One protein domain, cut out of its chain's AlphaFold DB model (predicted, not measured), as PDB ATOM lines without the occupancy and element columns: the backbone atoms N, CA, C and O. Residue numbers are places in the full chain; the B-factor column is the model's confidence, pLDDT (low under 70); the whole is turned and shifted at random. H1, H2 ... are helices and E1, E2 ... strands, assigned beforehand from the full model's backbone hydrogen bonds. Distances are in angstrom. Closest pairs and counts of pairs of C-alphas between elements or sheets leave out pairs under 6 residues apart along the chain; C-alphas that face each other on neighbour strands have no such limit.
ATOM      1  N   GLY A  26     102.550 203.635 185.184       83.88
ATOM      2  CA  GLY A  26     103.621 202.702 184.829       83.88
ATOM      3  C   GLY A  26     103.120 201.354 184.293       83.88
ATOM      4  O   GLY A  26     103.757 200.761 183.422       83.88
ATOM      5  N   VAL A  27     101.985 200.845 184.780       86.75
ATOM      6  CA  VAL A  27     101.374 199.606 184.262       86.75
ATOM      7  C   VAL A  27     100.800 199.827 182.864       86.75
ATOM      8  O   VAL A  27     101.112 199.050 181.962       86.75
ATOM      9  N   THR A  28     100.029 200.897 182.659       86.38
ATOM     10  CA  THR A  28      99.440 201.220 181.350       86.38
ATOM     11  C   THR A  28     100.519 201.437 180.296       86.38
ATOM     12  O   THR A  28     100.455 200.840 179.225       86.38
ATOM     13  N   ARG A  29     101.577 202.192 180.623       85.50
ATOM     14  CA  ARG A  29     102.701 202.413 179.704       85.50
ATOM     15  C   ARG A  29     103.416 201.116 179.319       85.50
ATOM     16  O   ARG A  29     103.780 200.944 178.164       85.50
ATOM     17  N   ARG A  30     103.610 200.193 180.268       87.50
ATOM     18  CA  ARG A  30     104.219 198.881 179.981       87.50
ATOM     19  C   ARG A  30     103.334 198.019 179.085       87.50
ATOM     20  O   ARG A  30     103.861 197.370 178.191       87.50
ATOM     21  N   ARG A  31     102.015 198.026 179.307       89.44
ATOM     22  CA  ARG A  31     101.051 197.314 178.452       89.44
ATOM     23  C   ARG A  31     101.038 197.873 177.034       89.44
ATOM     24  O   ARG A  31     101.065 197.090 176.098       89.44
ATOM     25  N   GLU A  32     101.066 199.194 176.894       89.44
ATOM     26  CA  GLU A  32     101.115 199.861 175.592       89.44
ATOM     27  C   GLU A  32     102.392 199.497 174.822       89.44
ATOM     28  O   GLU A  32     102.321 199.057 173.682       89.44
ATOM     29  N   LEU A  33     103.563 199.586 175.462       88.88
ATOM     30  CA  LEU A  33     104.830 199.195 174.832       88.88
ATOM     31  C   LEU A  33     104.867 197.704 174.476       88.88
ATOM     32  O   LEU A  33     105.367 197.330 173.417       88.88
ATOM     33  N   PHE A  34     104.333 196.846 175.348       91.44
ATOM     34  CA  PHE A  34     104.191 195.422 175.061       91.44
ATOM     35  C   PHE A  34     103.310 195.193 173.830       91.44
ATOM     36  O   PHE A  34     103.713 194.461 172.930       91.44
ATOM     37  N   TRP A  35     102.151 195.850 173.762       93.62
ATOM     38  CA  TRP A  35     101.245 195.744 172.624       93.62
ATOM     39  C   TRP A  35     101.899 196.223 171.328       93.62
ATOM     40  O   TRP A  35     101.871 195.504 170.336       93.62
ATOM     41  N   GLN A  36     102.570 197.376 171.345       91.81
ATOM     42  CA  GLN A  36     103.302 197.883 170.182       91.81
ATOM     43  C   GLN A  36     104.367 196.885 169.699       91.81
ATOM     44  O   GLN A  36     104.480 196.641 168.501       91.81
ATOM     45  N   ASN A  37     105.103 196.248 170.614       90.94
ATOM     46  CA  ASN A  37     106.068 195.207 170.250       90.94
ATOM     47  C   ASN A  37     105.395 193.977 169.620       90.94
ATOM     48  O   ASN A  37     105.918 193.443 168.646       90.94
ATOM     49  N   VAL A  38     104.242 193.545 170.144       93.81
ATOM     50  CA  VAL A  38     103.461 192.431 169.577       93.81
ATOM     51  C   VAL A  38     102.976 192.769 168.171       93.81
ATOM     52  O   VAL A  38     103.147 191.970 167.256       93.81
ATOM     53  N   VAL A  39     102.406 193.959 167.977       94.75
ATOM     54  CA  VAL A  39     101.942 194.414 166.662       94.75
ATOM     55  C   VAL A  39     103.096 194.461 165.667       94.75
ATOM     56  O   VAL A  39     102.943 193.967 164.553       94.75
ATOM     57  N   ARG A  40     104.248 195.018 166.063       92.50
ATOM     58  CA  ARG A  40     105.443 195.052 165.212       92.50
ATOM     59  C   ARG A  40     105.849 193.646 164.777       92.50
ATOM     60  O   ARG A  40     105.985 193.420 163.583       92.50
ATOM     61  N   GLU A  41     105.965 192.709 165.716       92.31
ATOM     62  CA  GLU A  41     106.348 191.322 165.417       92.31
ATOM     63  C   GLU A  41     105.362 190.650 164.451       92.31
ATOM     64  O   GLU A  41     105.774 189.962 163.520       92.31
ATOM     65  N   ILE A  42     104.055 190.885 164.621       93.50
ATOM     66  CA  ILE A  42     103.029 190.363 163.708       93.50
ATOM     67  C   ILE A  42     103.201 190.957 162.306       93.50
ATOM     68  O   ILE A  42     103.171 190.216 161.327       93.50
ATOM     69  N   LEU A  43     103.377 192.275 162.184       92.62
ATOM     70  CA  LEU A  43     103.531 192.937 160.883       92.62
ATOM     71  C   LEU A  43     104.841 192.546 160.189       92.62
ATOM     72  O   LEU A  43     104.842 192.328 158.977       92.62
ATOM     73  N   ASP A  44     105.928 192.381 160.942       90.31
ATOM     74  CA  ASP A  44     107.193 191.867 160.421       90.31
ATOM     75  C   ASP A  44     107.032 190.419 159.937       90.31
ATOM     76  O   ASP A  44     107.404 190.109 158.801       90.31
ATOM     77  N   ALA A  45     106.392 189.552 160.726       89.19
ATOM     78  CA  ALA A  45     106.102 188.176 160.329       89.19
ATOM     79  C   ALA A  45     105.217 188.112 159.073       89.19
ATOM     80  O   ALA A  45     105.508 187.334 158.163       89.19
ATOM     81  N   LEU A  46     104.186 188.958 158.978       88.62
ATOM     82  CA  LEU A  46     103.334 189.073 157.790       88.62
ATOM     83  C   LEU A  46     104.123 189.565 156.571       88.62
ATOM     84  O   LEU A  46     103.944 189.022 155.485       88.62
ATOM     85  N   SER A  47     105.037 190.525 156.742       87.44
ATOM     86  CA  SER A  47     105.886 191.018 155.649       87.44
ATOM     87  C   SER A  47     106.822 189.934 155.098       87.44
ATOM     88  O   SER A  47     107.059 189.848 153.891       87.44
ATOM     89  N   VAL A  48     107.343 189.061 155.967       85.44
ATOM     90  CA  VAL A  48     108.160 187.907 155.566       85.44
ATOM     91  C   VAL A  48     107.282 186.845 154.905       85.44
ATOM     92  O   VAL A  48     107.647 186.330 153.846       85.44
ATOM     93  N   ALA A  49     106.115 186.551 155.485       83.44
ATOM     94  CA  ALA A  49     105.168 185.577 154.952       83.44
ATOM     95  C   ALA A  49     104.724 185.946 153.527       83.44
ATOM     96  O   ALA A  49     104.832 185.108 152.628       83.44
ATOM     97  N   ALA A  50     104.349 187.210 153.298       78.44
ATOM     98  CA  ALA A  50     103.947 187.729 151.991       78.44
ATOM     99  C   ALA A  50     105.040 187.546 150.922       78.44
ATOM    100  O   ALA A  50     104.758 187.153 149.790       78.44
ATOM    101  N   ARG A  51     106.314 187.726 151.297       72.44
ATOM    102  CA  ARG A  51     107.465 187.509 150.401       72.44
ATOM    103  C   ARG A  51     107.731 186.036 150.107       72.44
ATOM    104  O   ARG A  51     108.197 185.704 149.019       72.44
ATOM    105  N   SER A  52     107.474 185.156 151.073       67.19
ATOM    106  CA  SER A  52     107.713 183.714 150.935       67.19
ATOM    107  C   SER A  52     106.607 182.970 150.175       67.19
ATOM    108  O   SER A  52     106.882 181.928 149.584       67.19
ATOM    109  N   GLY A  53     105.386 183.517 150.138       60.91
ATOM    110  CA  GLY A  53     104.200 182.907 149.519       60.91
ATOM    111  C   GLY A  53     104.142 182.933 147.985       60.91
ATOM    112  O   GLY A  53     103.172 182.464 147.404       60.91
ATOM    113  N   GLY A  54     105.150 183.470 147.289       49.84
ATOM    114  CA  GLY A  54     105.199 183.443 145.818       49.84
ATOM    115  C   GLY A  54     104.233 184.399 145.102       49.84
ATOM    116  O   GLY A  54     104.133 184.357 143.873       49.84
ATOM    117  N   ARG A  55     103.553 185.303 145.821       52.16
ATOM    118  CA  ARG A  55     102.726 186.356 145.217       52.16
ATOM    119  C   ARG A  55     103.607 187.428 144.566       52.16
ATOM    120  O   ARG A  55     104.012 188.400 145.187       52.16
ATOM    121  N   LEU A  56     103.879 187.261 143.273       44.34
ATOM    122  CA  LEU A  56     104.585 188.242 142.432       44.34
ATOM    123  C   LEU A  56     103.662 189.339 141.860       44.34
ATOM    124  O   LEU A  56     104.069 190.086 140.971       44.34
ATOM    125  N   SER A  57     102.408 189.440 142.311       46.69
ATOM    126  CA  SER A  57     101.437 190.363 141.719       46.69
ATOM    127  C   SER A  57     100.405 190.851 142.737       46.69
ATOM    128  O   SER A  57      99.556 190.077 143.171       46.69
ATOM    129  N   ALA A  58     100.396 192.165 142.987       48.09
ATOM    130  CA  ALA A  58      99.351 192.896 143.716       48.09
ATOM    131  C   ALA A  58      98.020 193.031 142.935       48.09
ATOM    132  O   ALA A  58      97.137 193.789 143.323       48.09
ATOM    133  N   SER A  59      97.870 192.339 141.799       50.56
ATOM    134  CA  SER A  59      96.608 192.281 141.059       50.56
ATOM    135  C   SER A  59      95.626 191.305 141.726       50.56
ATOM    136  O   SER A  59      96.044 190.195 142.075       50.56
ATOM    137  N   PRO A  60      94.316 191.621 141.774       48.09
ATOM    138  CA  PRO A  60      93.262 190.698 142.211       48.09
ATOM    139  C   PRO A  60      93.305 189.323 141.521       48.09
ATOM    140  O   PRO A  60      92.948 188.313 142.117       48.09
ATOM    141  N   LYS A  61      93.811 189.250 140.278       47.00
ATOM    142  CA  LYS A  61      93.994 187.982 139.546       47.00
ATOM    143  C   LYS A  61      95.175 187.136 140.034       47.00
ATOM    144  O   LYS A  61      95.148 185.925 139.858       47.00
ATOM    145  N   GLY A  62      96.201 187.750 140.624       49.44
ATOM    146  CA  GLY A  62      97.353 187.043 141.195       49.44
ATOM    147  C   GLY A  62      97.065 186.462 142.580       49.44
ATOM    148  O   GLY A  62      97.638 185.439 142.940       49.44
ATOM    149  N   ALA A  63      96.132 187.071 143.318       46.53
ATOM    150  CA  ALA A  63      95.697 186.608 144.633       46.53
ATOM    151  C   ALA A  63      94.927 185.274 144.593       46.53
ATOM    152  O   ALA A  63      94.949 184.525 145.564       46.53
ATOM    153  N   ALA A  64      94.283 184.966 143.465       46.78
ATOM    154  CA  ALA A  64      93.419 183.798 143.300       46.78
ATOM    155  C   ALA A  64      94.149 182.501 142.884       46.78
ATOM    156  O   ALA A  64      93.496 181.477 142.700       46.78
ATOM    157  N   MET A  65      95.472 182.526 142.662       48.16
ATOM    158  CA  MET A  65      96.188 181.409 142.011       48.16
ATOM    159  C   MET A  65      97.074 180.568 142.937       48.16
ATOM    160  O   MET A  65      97.676 179.598 142.475       48.16
ATOM    161  N   SER A  66      97.159 180.897 144.223       51.38
ATOM    162  CA  SER A  66      97.979 180.164 145.184       51.38
ATOM    163  C   SER A  66      97.088 179.493 146.238       51.38
ATOM    164  O   SER A  66      96.245 180.114 146.873       51.38
ATOM    165  N   THR A  67      97.186 178.162 146.315       57.06
ATOM    166  CA  THR A  67      96.278 177.273 147.066       57.06
ATOM    167  C   THR A  67      96.786 176.959 148.477       57.06
ATOM    168  O   THR A  67      96.502 175.890 149.019       57.06
ATOM    169  N   GLY A  68      97.642 177.817 149.036       65.19
ATOM    170  CA  GLY A  68      98.238 177.620 150.352       65.19
ATOM    171  C   GLY A  68      97.419 178.292 151.462       65.19
ATOM    172  O   GLY A  68      96.890 179.376 151.240       65.19
ATOM    173  N   PRO A  69      97.398 177.751 152.697       68.00
ATOM    174  CA  PRO A  69      96.743 178.395 153.846       68.00
ATOM    175  C   PRO A  69      97.237 179.824 154.137       68.00
ATOM    176  O   PRO A  69      96.539 180.616 154.759       68.00
ATOM    177  N   LEU A  70      98.456 180.161 153.701       70.44
ATOM    178  CA  LEU A  70      99.024 181.504 153.834       70.44
ATOM    179  C   LEU A  70      98.398 182.508 152.861       70.44
ATOM    180  O   LEU A  70      98.320 183.685 153.187       70.44
ATOM    181  N   ASP A  71      97.934 182.077 151.691       71.06
ATOM    182  CA  ASP A  71      97.359 182.978 150.687       71.06
ATOM    183  C   ASP A  71      95.969 183.476 151.069       71.06
ATOM    184  O   ASP A  71      95.631 184.630 150.797       71.06
ATOM    185  N   GLU A  72      95.206 182.635 151.767       72.81
ATOM    186  CA  GLU A  72      93.919 182.984 152.378       72.81
ATOM    187  C   GLU A  72      94.061 184.088 153.435       72.81
ATOM    188  O   GLU A  72      93.101 184.790 153.737       72.81
ATOM    189  N   MET A  73      95.256 184.292 154.003       79.44
ATOM    190  CA  MET A  73      95.496 185.394 154.940       79.44
ATOM    191  C   MET A  73      95.587 186.751 154.226       79.44
ATOM    192  O   MET A  73      95.318 187.780 154.843       79.44
ATOM    193  N   PHE A  74      95.939 186.763 152.935       85.50
ATOM    194  CA  PHE A  74      96.223 187.969 152.146       85.50
ATOM    195  C   PHE A  74      95.142 188.277 151.093       85.50
ATOM    196  O   PHE A  74      95.377 189.020 150.138       85.50
ATOM    197  N   ASP A  75      93.957 187.684 151.201       80.50
ATOM    198  CA  ASP A  75      92.812 187.969 150.323       80.50
ATOM    199  C   ASP A  75      91.897 189.091 150.866       80.50
ATOM    200  O   ASP A  75      90.908 189.454 150.234       80.50
ATOM    201  N   GLY A  76      92.237 189.671 152.026       83.44
ATOM    202  CA  GLY A  76      91.444 190.685 152.726       83.44
ATOM    203  C   GLY A  76      90.611 190.171 153.905       83.44
ATOM    204  O   GLY A  76      89.982 190.975 154.612       83.44
ATOM    205  N   ARG A  77      90.628 188.859 154.178       85.31
ATOM    206  CA  ARG A  77      90.039 188.270 155.394       85.31
ATOM    207  C   ARG A  77      90.744 188.738 156.655       85.31
ATOM    208  O   ARG A  77      90.072 189.025 157.651       85.31
ATOM    209  N   MET A  78      92.067 188.882 156.607       90.81
ATOM    210  CA  MET A  78      92.817 189.560 157.657       90.81
ATOM    211  C   MET A  78      92.818 191.070 157.454       90.81
ATOM    212  O   MET A  78      92.899 191.573 156.336       90.81
ATOM    213  N   ALA A  79      92.733 191.800 158.558       94.38
ATOM    214  CA  ALA A  79      92.760 193.249 158.582       94.38
ATOM    215  C   ALA A  79      93.403 193.771 159.865       94.38
ATOM    216  O   ALA A  79      93.327 193.128 160.915       94.38
ATOM    217  N   VAL A  80      93.955 194.978 159.799       96.94
ATOM    218  CA  VAL A  80      94.228 195.775 160.999       96.94
ATOM    219  C   VAL A  80      93.025 196.655 161.321       96.94
ATOM    220  O   VAL A  80      92.323 197.119 160.421       96.94
ATOM    221  N   ILE A  81      92.801 196.900 162.607       97.31
ATOM    222  CA  ILE A  81      91.885 197.929 163.096       97.31
ATOM    223  C   ILE A  81      92.725 199.092 163.607       97.31
ATOM    224  O   ILE A  81      93.595 198.906 164.465       97.31
ATOM    225  N   THR A  82      92.475 200.285 163.075       97.19
ATOM    226  CA  THR A  82      93.157 201.502 163.520       97.19
ATOM    227  C   THR A  82      92.507 202.077 164.774       97.19
ATOM    228  O   THR A  82      91.374 201.743 165.124       97.19
ATOM    229  N   ARG A  83      93.196 202.997 165.446       95.31
ATOM    230  CA  ARG A  83      92.677 203.725 166.610       95.31
ATOM    231  C   ARG A  83      91.391 204.504 166.314       95.31
ATOM    232  O   ARG A  83      90.578 204.683 167.214       95.31
ATOM    233  N   LEU A  84      91.183 204.916 165.061       95.06
ATOM    234  CA  LEU A  84      89.942 205.548 164.595       95.06
ATOM    235  C   LEU A  84      88.829 204.535 164.267       95.06
ATOM    236  O   LEU A  84      87.771 204.923 163.784       95.06
ATOM    237  N   GLY A  85      89.056 203.241 164.507       93.56
ATOM    238  CA  GLY A  85      88.100 202.168 164.239       93.56
ATOM    239  C   GLY A  85      88.048 201.720 162.776       93.56
ATOM    240  O   GLY A  85      87.198 200.906 162.423       93.56
ATOM    241  N   GLN A  86      88.943 202.209 161.913       96.19
ATOM    242  CA  GLN A  86      88.966 201.809 160.507       96.19
ATOM    243  C   GLN A  86      89.524 200.387 160.359       96.19
ATOM    244  O   GLN A  86      90.619 200.097 160.841       96.19
ATOM    245  N   ARG A  87      88.798 199.520 159.642       94.75
ATOM    246  CA  ARG A  87      89.274 198.192 159.227       94.75
ATOM    247  C   ARG A  87      90.015 198.299 157.896       94.75
ATOM    248  O   ARG A  87      89.386 198.557 156.875       94.75
ATOM    249  N   ILE A  88      91.321 198.049 157.899       95.88
ATOM    250  CA  ILE A  88      92.154 198.038 156.689       95.88
ATOM    251  C   ILE A  88      92.484 196.578 156.345       95.88
ATOM    252  O   ILE A  88      93.254 195.955 157.082       95.88
ATOM    253  N   PRO A  89      91.895 196.004 155.278       94.88
ATOM    254  CA  PRO A  89      92.186 194.638 154.855       94.88
ATOM    255  C   PRO A  89      93.627 194.509 154.359       94.88
ATOM    256  O   PRO A  89      94.151 195.405 153.702       94.88
ATOM    257  N   ILE A  90      94.257 193.381 154.662       92.31
ATOM    258  CA  ILE A  90      95.659 193.119 154.352       92.31
ATOM    259  C   ILE A  90      95.727 192.232 153.109       92.31
ATOM    260  O   ILE A  90      95.236 191.106 153.113       92.31
ATOM    261  N   ALA A  91      96.363 192.742 152.061       90.50
ATOM    262  CA  ALA A  91      96.850 191.964 150.926       90.50
ATOM    263  C   ALA A  91      98.377 191.863 150.903       90.50
ATOM    264  O   ALA A  91      98.911 190.877 150.404       90.50
ATOM    265  N   ASP A  92      99.075 192.864 151.441       89.50
ATOM    266  CA  ASP A  92     100.530 192.852 151.590       89.50
ATOM    267  C   ASP A  92     100.969 193.823 152.698       89.50
ATOM    268  O   ASP A  92     100.226 194.749 153.049       89.50
ATOM    269  N   VAL A  93     102.169 193.617 153.248       90.88
ATOM    270  CA  VAL A  93     102.751 194.437 154.320       90.88
ATOM    271  C   VAL A  93     104.226 194.721 154.040       90.88
ATOM    272  O   VAL A  93     105.034 193.805 153.896       90.88
ATOM    273  N   PHE A  94     104.613 195.998 154.053       89.00
ATOM    274  CA  PHE A  94     105.992 196.439 153.840       89.00
ATOM    275  C   PHE A  94     106.482 197.344 154.978       89.00
ATOM    276  O   PHE A  94     105.837 198.347 155.270       89.00
ATOM    277  N   PRO A  95     107.639 197.079 155.604       89.81
ATOM    278  CA  PRO A  95     108.234 198.034 156.536       89.81
ATOM    279  C   PRO A  95     108.767 199.265 155.779       89.81
ATOM    280  O   PRO A  95     109.502 199.125 154.801       89.81
ATOM    281  N   VAL A  96     108.421 200.477 156.234       83.88
ATOM    282  CA  VAL A  96     108.779 201.747 155.554       83.88
ATOM    283  C   VAL A  96     110.148 202.281 155.989       83.88
ATOM    284  O   VAL A  96     110.849 202.910 155.200       83.88
ATOM    285  N   PHE A  97     110.572 202.000 157.224       69.19
ATOM    286  CA  PHE A  97     111.861 202.444 157.759       69.19
ATOM    287  C   PHE A  97     112.673 201.260 158.287       69.19
ATOM    288  O   PHE A  97     112.472 200.792 159.408       69.19
ATOM    289  N   ALA A  98     113.636 200.811 157.480       59.34
ATOM    290  CA  ALA A  98     114.653 199.834 157.859       59.34
ATOM    291  C   ALA A  98     116.055 200.423 157.634       59.34
ATOM    292  O   ALA A  98     116.838 199.931 156.827       59.34
ATOM    293  N   CYS A  99     116.379 201.532 158.304       53.62
ATOM    294  CA  CYS A  99     117.754 202.027 158.330       53.62
ATOM    295  C   CYS A  99     118.455 201.453 159.559       53.62
ATOM    296  O   CYS A  99     118.039 201.696 160.691       53.62
ATOM    297  N   SER A 100     119.515 200.679 159.349       55.16
ATOM    298  CA  SER A 100     120.457 200.323 160.405       55.16
ATOM    299  C   SER A 100     121.491 201.433 160.540       55.16
ATOM    300  O   SER A 100     122.316 201.655 159.655       55.16
ATOM    301  N   VAL A 101     121.458 202.163 161.653       59.50
ATOM    302  CA  VAL A 101     122.562 203.060 162.009       59.50
ATOM    303  C   VAL A 101     123.628 202.196 162.677       59.50
ATOM    304  O   VAL A 101     123.418 201.666 163.763       59.50
ATOM    305  N   GLY A 102     124.757 201.972 162.000       57.09
ATOM    306  CA  GLY A 102     125.773 201.032 162.475       57.09
ATOM    307  C   GLY A 102     127.178 201.616 162.574       57.09
ATOM    308  O   GLY A 102     127.901 201.624 161.581       57.09
ATOM    309  N   ARG A 103     127.609 201.993 163.790       65.06
ATOM    310  CA  ARG A 103     129.039 202.035 164.178       65.06
ATOM    311  C   ARG A 103     129.324 201.318 165.502       65.06
ATOM    312  O   ARG A 103     130.382 200.704 165.614       65.06
ATOM    313  N   THR A 104     128.396 201.307 166.465       79.50
ATOM    314  CA  THR A 104     128.586 200.635 167.769       79.50
ATOM    315  C   THR A 104     127.459 199.643 168.123       79.50
ATOM    316  O   THR A 104     126.391 199.676 167.510       79.50
ATOM    317  N   PRO A 105     127.657 198.727 169.099       71.50
ATOM    318  CA  PRO A 105     126.603 197.825 169.579       71.50
ATOM    319  C   PRO A 105     125.377 198.537 170.175       71.50
ATOM    320  O   PRO A 105     124.267 198.050 169.986       71.50
ATOM    321  N   GLY A 106     125.564 199.679 170.849       69.31
ATOM    322  CA  GLY A 106     124.463 200.475 171.405       69.31
ATOM    323  C   GLY A 106     123.595 201.110 170.318       69.31
ATOM    324  O   GLY A 106     122.371 201.053 170.405       69.31
ATOM    325  N   ASP A 107     124.221 201.604 169.242       66.44
ATOM    326  CA  ASP A 107     123.504 202.151 168.082       66.44
ATOM    327  C   ASP A 107     122.644 201.084 167.406       66.44
ATOM    328  O   ASP A 107     121.524 201.365 167.007       66.44
ATOM    329  N   ARG A 108     123.130 199.837 167.328       65.12
ATOM    330  CA  ARG A 108     122.348 198.722 166.774       65.12
ATOM    331  C   ARG A 108     121.115 198.407 167.614       65.12
ATOM    332  O   ARG A 108     120.073 198.115 167.041       65.12
ATOM    333  N   MET A 109     121.230 198.485 168.939       59.91
ATOM    334  CA  MET A 109     120.110 198.271 169.857       59.91
ATOM    335  C   MET A 109     119.043 199.362 169.685       59.91
ATOM    336  O   MET A 109     117.887 199.050 169.438       59.91
ATOM    337  N   LEU A 110     119.450 200.636 169.689       63.69
ATOM    338  CA  LEU A 110     118.539 201.767 169.461       63.69
ATOM    339  C   LEU A 110     117.959 201.775 168.039       63.69
ATOM    340  O   LEU A 110     116.817 202.173 167.821       63.69
ATOM    341  N   SER A 111     118.738 201.329 167.056       63.56
ATOM    342  CA  SER A 111     118.275 201.203 165.679       63.56
ATOM    343  C   SER A 111     117.238 200.088 165.551       63.56
ATOM    344  O   SER A 111     116.288 200.278 164.803       63.56
ATOM    345  N   ALA A 112     117.366 198.984 166.294       61.38
ATOM    346  CA  ALA A 112     116.337 197.945 166.371       61.38
ATOM    347  C   ALA A 112     115.040 198.459 167.027       61.38
ATOM    348  O   ALA A 112     113.955 198.066 166.610       61.38
ATOM    349  N   ASP A 113     115.138 199.385 167.989       60.00
ATOM    350  CA  ASP A 113     113.967 199.986 168.643       60.00
ATOM    351  C   ASP A 113     113.156 200.904 167.707       60.00
ATOM    352  O   ASP A 113     111.937 201.014 167.851       60.00
ATOM    353  N   VAL A 114     113.817 201.566 166.749       63.59
ATOM    354  CA  VAL A 114     113.180 202.494 165.789       63.59
ATOM    355  C   VAL A 114     112.802 201.810 164.471       63.59
ATOM    356  O   VAL A 114     111.872 202.251 163.786       63.59
ATOM    357  N   GLN A 115     113.503 200.735 164.105       70.19
ATOM    358  CA  GLN A 115     113.203 199.945 162.914       70.19
ATOM    359  C   GLN A 115     111.792 199.361 162.979       70.19
ATOM    360  O   GLN A 115     111.298 198.986 164.042       70.19
ATOM    361  N   CYS A 116     111.140 199.314 161.815       73.56
ATOM    362  CA  CYS A 116     109.817 198.711 161.666       73.56
ATOM    363  C   CYS A 116     108.752 199.328 162.600       73.56
ATOM    364  O   CYS A 116     107.877 198.647 163.118       73.56
ATOM    365  N   THR A 117     108.806 200.643 162.833       87.62
ATOM    366  CA  THR A 117     107.759 201.375 163.581       87.62
ATOM    367  C   THR A 117     106.656 201.937 162.681       87.62
ATOM    368  O   THR A 117     105.620 202.385 163.179       87.62
ATOM    369  N   VAL A 118     106.854 201.889 161.361       91.38
ATOM    370  CA  VAL A 118     105.896 202.309 160.332       91.38
ATOM    371  C   VAL A 118     105.857 201.254 159.233       91.38
ATOM    372  O   VAL A 118     106.906 200.858 158.713       91.38
ATOM    373  N   PHE A 119     104.647 200.848 158.856       93.56
ATOM    374  CA  PHE A 119     104.392 199.862 157.813       93.56
ATOM    375  C   PHE A 119     103.458 200.423 156.744       93.56
ATOM    376  O   PHE A 119     102.572 201.227 157.024       93.56
ATOM    377  N   GLN A 120     103.652 199.974 155.514       94.56
ATOM    378  CA  GLN A 120     102.709 200.093 154.418       94.56
ATOM    379  C   GLN A 120     101.854 198.835 154.376       94.56
ATOM    380  O   GLN A 120     102.390 197.736 154.282       94.56
ATOM    381  N   ILE A 121     100.538 198.999 154.436       94.31
ATOM    382  CA  ILE A 121      99.569 197.929 154.220       94.31
ATOM    383  C   ILE A 121      98.905 198.175 152.877       94.31
ATOM    384  O   ILE A 121      98.330 199.241 152.648       94.31
ATOM    385  N   HIS A 122      99.006 197.192 151.993       93.38
ATOM    386  CA  HIS A 122      98.314 197.205 150.711       93.38
ATOM    387  C   HIS A 122      97.004 196.448 150.871       93.38
ATOM    388  O   HIS A 122      96.996 195.358 151.444       93.38
ATOM    389  N   THR A 123      95.908 197.005 150.368       92.38
ATOM    390  CA  THR A 123      94.607 196.333 150.374       92.38
ATOM    391  C   THR A 123      94.412 195.511 149.101       92.38
ATOM    392  O   THR A 123      95.020 195.816 148.071       92.38
ATOM    393  N   PRO A 124      93.518 194.504 149.108       87.06
ATOM    394  CA  PRO A 124      93.148 193.793 147.881       87.06
ATOM    395  C   PRO A 124      92.560 194.715 146.800       87.06
ATOM    396  O   PRO A 124      92.652 194.415 145.613       87.06
ATOM    397  N   GLY A 125      91.980 195.852 147.207       84.38
ATOM    398  CA  GLY A 125      91.467 196.892 146.312       84.38
ATOM    399  C   GLY A 125      92.549 197.781 145.686       84.38
ATOM    400  O   GLY A 125      92.224 198.626 144.857       84.38
ATOM    401  N   GLY A 126      93.823 197.601 146.055       85.44
ATOM    402  CA  GLY A 126      94.957 198.370 145.532       85.44
ATOM    403  C   GLY A 126      95.250 199.674 146.279       85.44
ATOM    404  O   GLY A 126      96.136 200.424 145.873       85.44
ATOM    405  N   GLU A 127      94.541 199.953 147.371       92.69
ATOM    406  CA  GLU A 127      94.830 201.099 148.234       92.69
ATOM    407  C   GLU A 127      96.078 200.824 149.078       92.69
ATOM    408  O   GLU A 127      96.354 199.682 149.452       92.69
ATOM    409  N   VAL A 128      96.817 201.879 149.423       95.12
ATOM    410  CA  VAL A 128      98.040 201.776 150.227       95.12
ATOM    411  C   VAL A 128      97.941 202.692 151.436       95.12
ATOM    412  O   VAL A 128      97.810 203.909 151.304       95.12
ATOM    413  N   TYR A 129      98.064 202.106 152.622       95.88
ATOM    414  CA  TYR A 129      98.012 202.811 153.896       95.88
ATOM    415  C   TYR A 129      99.385 202.783 154.551       95.88
ATOM    416  O   TYR A 129      99.916 201.712 154.815       95.88
ATOM    417  N   THR A 130      99.961 203.949 154.841       95.69
ATOM    418  CA  THR A 130     101.197 204.049 155.631       95.69
ATOM    419  C   THR A 130     100.831 204.338 157.080       95.69
ATOM    420  O   THR A 130     100.382 205.441 157.387       95.69
ATOM    421  N   ILE A 131     100.996 203.351 157.960       94.44
ATOM    422  CA  ILE A 131     100.523 203.417 159.343       94.44
ATOM    423  C   ILE A 131     101.658 203.176 160.350       94.44
ATOM    424  O   ILE A 131     102.427 202.218 160.216       94.44
ATOM    425  N   PRO A 132     101.785 204.027 161.380       94.44
ATOM    426  CA  PRO A 132     102.612 203.729 162.540       94.44
ATOM    427  C   PRO A 132     102.039 202.567 163.360       94.44
ATOM    428  O   PRO A 132     100.826 202.432 163.495       94.44
ATOM    429  N   VAL A 133     102.904 201.787 164.007       93.44
ATOM    430  CA  VAL A 133     102.503 200.653 164.862       93.44
ATOM    431  C   VAL A 133     101.533 201.069 165.974       93.44
ATOM    432  O   VAL A 133     100.577 200.355 166.258       93.44
ATOM    433  N   HIS A 134     101.734 202.244 166.576       93.50
ATOM    434  CA  HIS A 134     100.873 202.743 167.652       93.50
ATOM    435  C   HIS A 134      99.450 203.094 167.195       93.50
ATOM    436  O   HIS A 134      98.589 203.304 168.045       93.50
ATOM    437  N   GLU A 135      99.197 203.191 165.889       96.38
ATOM    438  CA  GLU A 135      97.850 203.398 165.356       96.38
ATOM    439  C   GLU A 135      97.064 202.091 165.231       96.38
ATOM    440  O   GLU A 135      95.843 202.137 165.115       96.38
ATOM    441  N   VAL A 136      97.717 200.927 165.300       96.56
ATOM    442  CA  VAL A 136      97.051 199.621 165.235       96.56
ATOM    443  C   VAL A 136      96.621 199.187 166.632       96.56
ATOM    444  O   VAL A 136      97.441 198.965 167.525       96.56
ATOM    445  N   VAL A 137      95.314 199.020 166.822       96.88
ATOM    446  CA  VAL A 137      94.732 198.628 168.118       96.88
ATOM    447  C   VAL A 137      94.281 197.173 168.156       96.88
ATOM    448  O   VAL A 137      94.148 196.611 169.238       96.88
ATOM    449  N   ALA A 138      94.061 196.551 166.996       96.12
ATOM    450  CA  ALA A 138      93.714 195.138 166.904       96.12
ATOM    451  C   ALA A 138      94.016 194.562 165.517       96.12
ATOM    452  O   ALA A 138      94.114 195.289 164.528       96.12
ATOM    453  N   PHE A 139      94.079 193.234 165.456       94.94
ATOM    454  CA  PHE A 139      93.967 192.464 164.222       94.94
ATOM    455  C   PHE A 139      92.603 191.788 164.191       94.94
ATOM    456  O   PHE A 139      92.116 191.307 165.214       94.94
ATOM    457  N   HIS A 140      91.993 191.751 163.015       92.62
ATOM    458  CA  HIS A 140      90.694 191.142 162.803       92.62
ATOM    459  C   HIS A 140      90.779 190.141 161.653       92.62
ATOM    460  O   HIS A 140      91.203 190.492 160.553       92.62
ATOM    461  N   SER A 141      90.355 188.907 161.908       90.12
ATOM    462  CA  SER A 141      90.197 187.856 160.906       90.12
ATOM    463  C   SER A 141      88.716 187.555 160.698       90.12
ATOM    464  O   SER A 141      88.012 187.250 161.664       90.12
ATOM    465  N   LEU A 142      88.252 187.592 159.453       81.94
ATOM    466  CA  LEU A 142      86.931 187.086 159.089       81.94
ATOM    467  C   LEU A 142      87.002 185.572 158.869       81.94
ATOM    468  O   LEU A 142      87.926 185.087 158.218       81.94
ATOM    469  N   SER A 143      86.025 184.831 159.394       78.38
ATOM    470  CA  SER A 143      85.869 183.415 159.057       78.38
ATOM    471  C   SER A 143      85.317 183.261 157.640       78.38
ATOM    472  O   SER A 143      84.575 184.120 157.161       78.38
ATOM    473  N   GLU A 144      85.623 182.138 156.989       73.00
ATOM    474  CA  GLU A 144      85.088 181.835 155.653       73.00
ATOM    475  C   GLU A 144      83.560 181.866 155.628       73.00
ATOM    476  O   GLU A 144      82.942 182.380 154.700       73.00
ATOM    477  N   GLU A 145      82.940 181.345 156.688       72.94
ATOM    478  CA  GLU A 145      81.491 181.334 156.827       72.94
ATOM    479  C   GLU A 145      80.912 182.753 156.860       72.94
ATOM    480  O   GLU A 145      79.885 183.010 156.232       72.94
ATOM    481  N   LEU A 146      81.567 183.680 157.564       73.31
ATOM    482  CA  LEU A 146      81.124 185.067 157.643       73.31
ATOM    483  C   LEU A 146      81.308 185.787 156.305       73.31
ATOM    484  O   LEU A 146      80.405 186.512 155.896       73.31
ATOM    485  N   VAL A 147      82.420 185.548 155.604       72.94
ATOM    486  CA  VAL A 147      82.636 186.084 154.249       72.94
ATOM    487  C   VAL A 147      81.541 185.597 153.307       72.94
ATOM    488  O   VAL A 147      80.886 186.414 152.670       72.94
ATOM    489  N   ARG A 148      81.250 184.291 153.300       74.06
ATOM    490  CA  ARG A 148      80.200 183.723 152.449       74.06
ATOM    491  C   ARG A 148      78.824 184.317 152.756       74.06
ATOM    492  O   ARG A 148      78.054 184.588 151.842       74.06
ATOM    493  N   ARG A 149      78.499 184.527 154.036       72.31
ATOM    494  CA  ARG A 149      77.238 185.178 154.436       72.31
ATOM    495  C   ARG A 149      77.180 186.640 153.983       72.31
ATOM    496  O   ARG A 149      76.116 187.088 153.574       72.31
ATOM    497  N   LEU A 150      78.297 187.367 154.047       74.19
ATOM    498  CA  LEU A 150      78.384 188.749 153.568       74.19
ATOM    499  C   LEU A 150      78.217 188.833 152.048       74.19
ATOM    500  O   LEU A 150      77.471 189.681 151.575       74.19
ATOM    501  N   GLU A 151      78.854 187.936 151.294       74.56
ATOM    502  CA  GLU A 151      78.692 187.841 149.837       74.56
ATOM    503  C   GLU A 151      77.243 187.527 149.454       74.56
ATOM    504  O   GLU A 151      76.679 188.197 148.595       74.56
ATOM    505  N   GLN A 152      76.617 186.562 150.138       74.19
ATOM    506  CA  GLN A 152      75.209 186.212 149.927       74.19
ATOM    507  C   GLN A 152      74.269 187.380 150.235       74.19
ATOM    508  O   GLN A 152      73.326 187.614 149.487       74.19
ATOM    509  N   ALA A 153      74.523 188.128 151.312       72.44
ATOM    510  CA  ALA A 153      73.731 189.305 151.653       72.44
ATOM    511  C   ALA A 153      73.908 190.430 150.622       72.44
ATOM    512  O   ALA A 153      72.922 191.029 150.213       72.44
ATOM    513  N   ALA A 154      75.139 190.681 150.166       72.00
ATOM    514  CA  ALA A 154      75.417 191.689 149.144       72.00
ATOM    515  C   ALA A 154      74.769 191.342 147.793       72.00
ATOM    516  O   ALA A 154      74.222 192.224 147.142       72.00
ATOM    517  N   GLN A 155      74.788 190.063 147.399       69.50
ATOM    518  CA  GLN A 155      74.107 189.576 146.193       69.50
ATOM    519  C   GLN A 155      72.586 189.693 146.310       69.50
ATOM    520  O   GLN A 155      71.948 190.178 145.384       69.50
ATOM    521  N   ALA A 156      72.013 189.326 147.461       67.81
ATOM    522  CA  ALA A 156      70.577 189.463 147.701       67.81
ATOM    523  C   ALA A 156      70.118 190.932 147.671       67.81
ATOM    524  O   ALA A 156      69.043 191.222 147.165       67.81
ATOM    525  N   SER A 157      70.937 191.867 148.164       58.28
ATOM    526  CA  SER A 157      70.647 193.302 148.049       58.28
ATOM    527  C   SER A 157      70.762 193.816 146.611       58.28
ATOM    528  O   SER A 157      70.004 194.695 146.226       58.28
ATOM    529  N   GLN A 158      71.659 193.252 145.798       55.47
ATOM    530  CA  GLN A 158      71.801 193.620 144.386       55.47
ATOM    531  C   GLN A 158      70.612 193.161 143.528       55.47
ATOM    532  O   GLN A 158      70.157 193.914 142.672       55.47
ATOM    533  N   GLU A 159      70.080 191.963 143.779       52.16
ATOM    534  CA  GLU A 159      68.954 191.406 143.011       52.16
ATOM    535  C   GLU A 159      67.619 192.143 143.258       52.16
ATOM    536  O   GLU A 159      66.766 192.150 142.372       52.16
ATOM    537  N   ASP A 160      67.455 192.826 144.397       52.06
ATOM    538  CA  ASP A 160      66.297 193.694 144.680       52.06
ATOM    539  C   ASP A 160      66.485 195.155 144.183       52.06
ATOM    540  O   ASP A 160      65.532 195.937 144.157       52.06
ATOM    541  N   GLU A 161      67.701 195.554 143.784       51.41
ATOM    542  CA  GLU A 161      68.075 196.951 143.478       51.41
ATOM    543  C   GLU A 161      68.149 197.287 141.976       51.41
ATOM    544  O   GLU A 161      68.074 198.471 141.612       51.41
ATOM    545  N   ASP A 162      68.232 196.273 141.106       49.91
ATOM    546  CA  ASP A 162      68.395 196.436 139.652       49.91
ATOM    547  C   ASP A 162      67.190 197.110 138.953       49.91
ATOM    548  O   ASP A 162      67.336 197.624 137.845       49.91
ATOM    549  N   GLU A 163      66.013 197.218 139.587       54.22
ATOM    550  CA  GLU A 163      64.858 197.926 138.997       54.22
ATOM    551  C   GLU A 163      64.706 199.405 139.415       54.22
ATOM    552  O   GLU A 163      63.916 200.122 138.795       54.22
ATOM    553  N   GLN A 164      65.436 199.923 140.420       52.00
ATOM    554  CA  GLN A 164      65.210 201.301 140.918       52.00
ATOM    555  C   GLN A 164      66.434 202.229 141.002       52.00
ATOM    556  O   GLN A 164      66.238 203.431 141.216       52.00
ATOM    557  N   TYR A 165      67.670 201.747 140.814       53.97
ATOM    558  CA  TYR A 165      68.872 202.561 141.086       53.97
ATOM    559  C   TYR A 165      69.993 202.476 140.039       53.97
ATOM    560  O   TYR A 165      71.147 202.782 140.355       53.97
TER     561      TYR A 165
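This is residues 26 to 165 of the 197 residues of an uncharacterized protein of Planctomycetes bacterium (UniProt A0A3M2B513). A small core of two three-stranded sheets has the long helix H1 packed slantwise over one face of the sheet E3 E4 E5, with its first residues, 26 to 31, sticking out. H4 and the loop before it make one end of the long axis; at the other end residues 148 to 165, with most of H5, stick out as a tail. The printed part has 140 residues, with five named helices and six named strands in the order H1 H2 H3 E1 E2 E3 H4 E4 E5 E6 H5 along the chain, and its class is mixed, helices and strands. Both sheets, E3 E4 E5 and E2 E1 E6, are antiparallel. The whole is loose, with a radius of gyration of the C-alphas of 18.5 A, and elongated, spanning 68 by 38 by 26 A.

In one sheet E4, residues 118 to 122, is the inner strand between E3, residues 92 to 95, and E5, residues 128 to 132. N 94 and O 120 are 2.8 A apart, and in the hairpin of E4 and E5 N 121 and O 129 are 2.8 A apart, both within hydrogen-bond range. H1, residues 26 to 52, is on this sheet at a height of 11.1 A, over E3 and E4, and runs slantwise to the strands, at 46 degrees to E4 on the local plane. The closest C-alphas of H1 and E3 are those of Ser 47 and Val 93, 4.8 A apart. In the other sheet E1, residues 78 to 82, has E2, residues 87 to 89, and E6, residues 136 to 141, as neighbours. N 88 and O 80 of the hairpin E1 and E2 are 2.9 A apart, N 79 and O 140 2.8 A. H1 only grazes this sheet, with residues 32 to 43. H3, residues 71 to 74, is close to H1 but not clearly touching it: the closest C-alphas, Ala 50 and Phe 74, are 7.7 A apart. H2, residues 60 to 63, is likewise close to H3 but not clearly touching, with C-alphas 63 and 71 7.3 A apart. H4, residues 105 to 114, and H5, residues 144 to 159, are on neither sheet and touch no helix. In H1, H4 and H5 every O i to N i+4 pair is within hydrogen-bond range; H2 and H3 are too short for one.

H1 runs 39.1 A from C-alpha 26 at (103.621, 202.702, 184.829). H4 measures 14.7 A, E6 14.3 A, and E1, E4 and E5 13.3 A each. H5 measures 22.6 A and ends with C-alpha 159 at (68.954, 191.406, 143.011).

The C-alphas farthest apart, of Thr 104 and Glu 163, are 70.0 A apart. The printed part has no cut and no long link. Mean pLDDT of the printed part is 77.4; residues 52 to 69, 97 to 103, 106 to 114 and 155 to 165 are under 70.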